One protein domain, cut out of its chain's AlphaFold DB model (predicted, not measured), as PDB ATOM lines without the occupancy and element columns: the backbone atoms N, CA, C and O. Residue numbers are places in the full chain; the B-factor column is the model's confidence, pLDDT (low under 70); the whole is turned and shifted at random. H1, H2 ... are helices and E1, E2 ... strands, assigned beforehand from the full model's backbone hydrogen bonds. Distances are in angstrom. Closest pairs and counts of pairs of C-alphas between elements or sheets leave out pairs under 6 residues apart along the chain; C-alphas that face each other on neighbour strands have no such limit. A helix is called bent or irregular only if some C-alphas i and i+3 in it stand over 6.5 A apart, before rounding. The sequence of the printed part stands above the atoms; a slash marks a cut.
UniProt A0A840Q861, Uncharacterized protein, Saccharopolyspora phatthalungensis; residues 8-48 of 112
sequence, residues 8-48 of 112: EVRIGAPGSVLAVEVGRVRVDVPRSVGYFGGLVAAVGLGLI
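This is residues 8 to 48 of the 112 residues of an uncharacterized protein of Saccharopolyspora phatthalungensis (UniProt A0A840Q861). A small antiparallel sheet of three strands, E1, E2 and E3, forms a head at one end, and one long helix, H1, sticks out from it like a handle, with residues 33 to 38 and 41 to 46 standing free. The helix meets the sheet with its first turn, residues 29 to 32, and its length makes much of the longest axis. The printed part has 41 residues, with the named elements E1, E2, E3 and H1 in that order along the chain; the sheet's order is E1, E2, E3, and the class is mixed, helices and strands. The whole is loose, with a radius of gyration of the C-alphas of 13.0 A, and elongated, spanning 36 by 19 by 12 A.

The sheet is a meander, each strand the antiparallel neighbour of the one before: E1, residues 8 to 11, E2, residues 18 to 22, and E3, residues 25 to 28. E2 is the inner strand, and E1 and E3 are the edge strands. E1 and E2 form a hairpin, with 165 degrees between their directions; the C-alphas of Val 9 and Val 20 face each other at 4.7 A, and N 10 and O 19 are within hydrogen-bond range at 2.8 A. E2 and E3 form a second hairpin, at 162 degrees, with N 20 and O 27 at 2.8 A and N 25 and O 22 at 3.0 A. H1, residues 29 to 44, is on the sheet but only grazes it, with its residues 29 to 32. The closest C-alphas of H1 and E2 are those of Val 29 and Ala 19, 5.7 A apart. In H1 every O i to N i+4 pair is within hydrogen-bond range.

E2 is the longest strand, with 5 residues and 13.3 A from first to last C-alpha. E1 begins at C-alpha 8, at (58.237, -12.667, 36.821), and measures 10.1 A; E3 measures 10.0 A. H1, which is not bent, runs 21.6 A from C-alpha 29 at (46.712, -10.600, 41.584) to C-alpha 44 at (30.957, 3.766, 45.110).

The two C-alphas farthest apart are those of Glu 8 and Gly 46, at 37.0 A. The printed part runs from residue 8 to residue 48 and has no cut. The link from E1 to E2, six residues, is short; those from E2 to E3 and from E3 to H1 are tight. The mean pLDDT of the printed part is 82.2, and residues 12 to 16, between E1 and E2, are under 70.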
ATOM      1  N   GLU A   8      58.493 -11.234  37.008       76.25
ATOM      2  CA  GLU A   8      58.237 -12.667  36.821       76.25
ATOM      3  C   GLU A   8      56.771 -12.970  37.165       76.25
ATOM      4  O   GLU A   8      56.282 -12.614  38.237       76.25
ATOM      5  N   VAL A   9      56.040 -13.611  36.250       74.12
ATOM      6  CA  VAL A   9      54.639 -14.007  36.465       74.12
ATOM      7  C   VAL A   9      54.596 -15.496  36.788       74.12
ATOM      8  O   VAL A   9      55.020 -16.319  35.980       74.12
ATOM      9  N   ARG A  10      54.068 -15.853  37.960       72.62
ATOM     10  CA  ARG A  10      53.949 -17.237  38.433       72.62
ATOM     11  C   ARG A  10      52.491 -17.660  38.538       72.62
ATOM     12  O   ARG A  10      51.687 -17.001  39.193       72.62
ATOM     13  N   ILE A  11      52.166 -18.795  37.929       73.25
ATOM     14  CA  ILE A  11      50.829 -19.399  37.944       73.25
ATOM     15  C   ILE A  11      50.886 -20.660  38.816       73.25
ATOM     16  O   ILE A  11      51.767 -21.493  38.628       73.25
ATOM     17  N   GLY A  12      49.963 -20.799  39.773       66.81
ATOM     18  CA  GLY A  12      49.821 -22.020  40.585       66.81
ATOM     19  C   GLY A  12      50.825 -22.201  41.732       66.81
ATOM     20  O   GLY A  12      51.027 -23.319  42.201       66.81
ATOM     21  N   ALA A  13      51.464 -21.132  42.206       64.44
ATOM     22  CA  ALA A  13      52.353 -21.204  43.366       64.44
ATOM     23  C   ALA A  13      51.561 -21.470  44.671       64.44
ATOM     24  O   ALA A  13      50.440 -20.977  44.818       64.44
ATOM     25  N   PRO A  14      52.118 -22.210  45.652       59.75
ATOM     26  CA  PRO A  14      51.396 -22.559  46.877       59.75
ATOM     27  C   PRO A  14      50.849 -21.303  47.575       59.75
ATOM     28  O   PRO A  14      51.599 -20.370  47.867       59.75
ATOM     29  N   GLY A  15      49.528 -21.273  47.784       63.12
ATOM     30  CA  GLY A  15      48.798 -20.161  48.403       63.12
ATOM     31  C   GLY A  15      48.294 -19.048  47.466       63.12
ATOM     32  O   GLY A  15      47.601 -18.167  47.965       63.12
ATOM     33  N   SER A  16      48.586 -19.076  46.156       60.78
ATOM     34  CA  SER A  16      48.147 -18.050  45.185       60.78
ATOM     35  C   SER A  16      47.881 -18.626  43.790       60.78
ATOM     36  O   SER A  16      48.735 -19.317  43.235       60.78
ATOM     37  N   VAL A  17      46.755 -18.279  43.161       73.19
ATOM     38  CA  VAL A  17      46.425 -18.764  41.802       73.19
ATOM     39  C   VAL A  17      47.283 -18.072  40.735       73.19
ATOM     40  O   VAL A  17      47.797 -18.729  39.829       73.19
ATOM     41  N   LEU A  18      47.491 -16.761  40.875       71.69
ATOM     42  CA  LEU A  18      48.314 -15.946  39.984       71.69
ATOM     43  C   LEU A  18      49.083 -14.920  40.816       71.69
ATOM     44  O   LEU A  18      48.482 -14.088  41.495       71.69
ATOM     45  N   ALA A  19      50.408 -14.978  40.753       76.69
ATOM     46  CA  ALA A  19      51.289 -14.064  41.456       76.69
ATOM     47  C   ALA A  19      52.213 -13.333  40.478       76.69
ATOM     48  O   ALA A  19      52.783 -13.941  39.576       76.69
ATOM     49  N   VAL A  20      52.381 -12.030  40.685       79.44
ATOM     50  CA  VAL A  20      53.373 -11.208  39.988       79.44
ATOM     51  C   VAL A  20      54.486 -10.892  40.978       79.44
ATOM     52  O   VAL A  20      54.240 -10.310  42.036       79.44
ATOM     53  N   GLU A  21      55.704 -11.309  40.659       78.94
ATOM     54  CA  GLU A  21      56.909 -11.009  41.424       78.94
ATOM     55  C   GLU A  21      57.639  -9.831  40.766       78.94
ATOM     56  O   GLU A  21      58.014  -9.881  39.594       78.94
ATOM     57  N   VAL A  22      57.825  -8.748  41.524       77.06
ATOM     58  CA  VAL A  22      58.606  -7.570  41.125       77.06
ATOM     59  C   VAL A  22      59.733  -7.403  42.142       77.06
ATOM     60  O   VAL A  22      59.538  -6.908  43.257       77.06
ATOM     61  N   GLY A  23      60.931  -7.867  41.784       76.94
ATOM     62  CA  GLY A  23      62.075  -7.899  42.696       76.94
ATOM     63  C   GLY A  23      61.808  -8.764  43.936       76.94
ATOM     64  O   GLY A  23      61.727  -9.980  43.841       76.94
ATOM     65  N   ARG A  24      61.700  -8.138  45.118       74.31
ATOM     66  CA  ARG A  24      61.414  -8.826  46.400       74.31
ATOM     67  C   ARG A  24      59.933  -8.810  46.791       74.31
ATOM     68  O   ARG A  24      59.581  -9.324  47.850       74.31
ATOM     69  N   VAL A  25      59.082  -8.183  45.985       76.62
ATOM     70  CA  VAL A  25      57.655  -8.023  46.269       76.62
ATOM     71  C   VAL A  25      56.876  -9.042  45.453       76.62
ATOM     72  O   VAL A  25      57.037  -9.111  44.238       76.62
ATOM     73  N   ARG A  26      56.010  -9.810  46.116       79.56
ATOM     74  CA  ARG A  26      55.078 -10.738  45.472       79.56
ATOM     75  C   ARG A  26      53.656 -10.236  45.659       79.56
ATOM     76  O   ARG A  26      53.220 -10.027  46.788       79.56
ATOM     77  N   VAL A  27      52.941 -10.073  44.556       81.06
ATOM     78  CA  VAL A  27      51.553  -9.612  44.526       81.06
ATOM     79  C   VAL A  27      50.672 -10.759  44.049       81.06
ATOM     80  O   VAL A  27      50.836 -11.226  42.927       81.06
ATOM     81  N   ASP A  28      49.744 -11.223  44.886       83.62
ATOM     82  CA  ASP A  28      48.684 -12.149  44.470       83.62
ATOM     83  C   ASP A  28      47.597 -11.351  43.747       83.62
ATOM     84  O   ASP A  28      46.838 -10.609  44.371       83.62
ATOM     85  N   VAL A  29      47.551 -11.465  42.421       84.81
ATOM     86  CA  VAL A  29      46.712 -10.600  41.584       84.81
ATOM     87  C   VAL A  29      45.219 -10.831  41.847       84.81
ATOM     88  O   VAL A  29      44.532  -9.847  42.120       84.81
ATOM     89  N   PRO A  30      44.686 -12.071  41.833       84.25
ATOM     90  CA  PRO A  30      43.275 -12.313  42.128       84.25
ATOM     91  C   PRO A  30      42.854 -11.769  43.492       84.25
ATOM     92  O   PRO A  30      41.819 -11.107  43.603       84.25
ATOM     93  N   ARG A  31      43.669 -11.992  44.531       83.25
ATOM     94  CA  ARG A  31      43.361 -11.512  45.880       83.25
ATOM     95  C   ARG A  31      43.435  -9.986  45.967       83.25
ATOM     96  O   ARG A  31      42.558  -9.380  46.580       83.25
ATOM     97  N   SER A  32      44.425  -9.356  45.333       84.56
ATOM     98  CA  SER A  32      44.535  -7.894  45.274       84.56
ATOM     99  C   SER A  32      43.359  -7.254  44.538       84.56
ATOM    100  O   SER A  32      42.817  -6.262  45.023       84.56
ATOM    101  N   VAL A  33      42.920  -7.829  43.414       88.06
ATOM    102  CA  VAL A  33      41.744  -7.344  42.672       88.06
ATOM    103  C   VAL A  33      40.488  -7.439  43.532       88.06
ATOM    104  O   VAL A  33      39.747  -6.465  43.618       88.06
ATOM    105  N   GLY A  34      40.266  -8.567  44.215       89.56
ATOM    106  CA  GLY A  34      39.122  -8.718  45.117       89.56
ATOM    107  C   GLY A  34      39.134  -7.702  46.263       89.56
ATOM    108  O   GLY A  34      38.114  -7.083  46.552       89.56
ATOM    109  N   TYR A  35      40.297  -7.481  46.877       89.19
ATOM    110  CA  TYR A  35      40.450  -6.564  48.004       89.19
ATOM    111  C   TYR A  35      40.233  -5.095  47.615       89.19
ATOM    112  O   TYR A  35      39.347  -4.427  48.150       89.19
ATOM    113  N   PHE A  36      41.012  -4.583  46.657       91.94
ATOM    114  CA  PHE A  36      40.912  -3.181  46.246       91.94
ATOM    115  C   PHE A  36      39.646  -2.913  45.428       91.94
ATOM    116  O   PHE A  36      39.025  -1.865  45.592       91.94
ATOM    117  N   GLY A  37      39.217  -3.866  44.597       92.38
ATOM    118  CA  GLY A  37      37.954  -3.777  43.867       92.38
ATOM    119  C   GLY A  37      36.748  -3.744  44.805       92.38
ATOM    120  O   GLY A  37      35.852  -2.926  44.614       92.38
ATOM    121  N   GLY A  38      36.759  -4.558  45.867       93.44
ATOM    122  CA  GLY A  38      35.739  -4.525  46.915       93.44
ATOM    123  C   GLY A  38      35.680  -3.180  47.642       93.44
ATOM    124  O   GLY A  38      34.590  -2.649  47.839       93.44
ATOM    125  N   LEU A  39      36.834  -2.583  47.968       92.69
ATOM    126  CA  LEU A  39      36.900  -1.241  48.565       92.69
ATOM    127  C   LEU A  39      36.328  -0.161  47.643       92.69
ATOM    128  O   LEU A  39      35.521   0.654  48.086       92.69
ATOM    129  N   VAL A  40      36.704  -0.167  46.361       94.94
ATOM    130  CA  VAL A  40      36.182   0.793  45.375       94.94
ATOM    131  C   VAL A  40      34.670   0.640  45.216       94.94
ATOM    132  O   VAL A  40      33.956   1.642  45.216       94.94
ATOM    133  N   ALA A  41      34.165  -0.593  45.139       96.31
ATOM    134  CA  ALA A  41      32.732  -0.856  45.074       96.31
ATOM    135  C   ALA A  41      32.009  -0.383  46.344       96.31
ATOM    136  O   ALA A  41      30.973   0.267  46.249       96.31
ATOM    137  N   ALA A  42      32.565  -0.650  47.529       94.25
ATOM    138  CA  ALA A  42      31.980  -0.231  48.799       94.25
ATOM    139  C   ALA A  42      31.889   1.296  48.919       94.25
ATOM    140  O   ALA A  42      30.854   1.809  49.341       94.25
ATOM    141  N   VAL A  43      32.926   2.026  48.496       96.06
ATOM    142  CA  VAL A  43      32.891   3.496  48.428       96.06
ATOM    143  C   VAL A  43      31.868   3.969  47.394       96.06
ATOM    144  O   VAL A  43      31.058   4.842  47.691       96.06
ATOM    145  N   GLY A  44      31.866   3.382  46.194       96.19
ATOM    146  CA  GLY A  44      30.957   3.766  45.110       96.19
ATOM    147  C   GLY A  44      29.479   3.524  45.429       96.19
ATOM    148  O   GLY A  44      28.621   4.272  44.970       96.19
ATOM    149  N   LEU A  45      29.183   2.512  46.246       97.31
ATOM    150  CA  LEU A  45      27.841   2.206  46.748       97.31
ATOM    151  C   LEU A  45      27.483   2.979  48.030       97.31
ATOM    152  O   LEU A  45      26.372   2.831  48.532       97.31
ATOM    153  N   GLY A  46      28.406   3.777  48.577       92.94
ATOM    154  CA  GLY A  46      28.197   4.542  49.807       92.94
ATOM    155  C   GLY A  46      28.169   3.702  51.088       92.94
ATOM    156  O   GLY A  46      27.663   4.166  52.104       92.94
ATOM    157  N   LEU A  47      28.693   2.470  51.062       94.62
ATOM    158  CA  LEU A  47      28.756   1.586  52.234       94.62
ATOM    159  C   LEU A  47      29.835   2.013  53.236       94.62
ATOM    160  O   LEU A  47      29.699   1.767  54.431       94.62
ATOM    161  N   ILE A  48      30.914   2.626  52.744       93.19
ATOM    162  CA  ILE A  48      31.995   3.185  53.560       93.19
ATOM    163  C   ILE A  48      32.403   4.552  53.019       93.19
ATOM    164  O   ILE A  48      32.356   4.797  51.812       93.19
TER     165      ILE A  48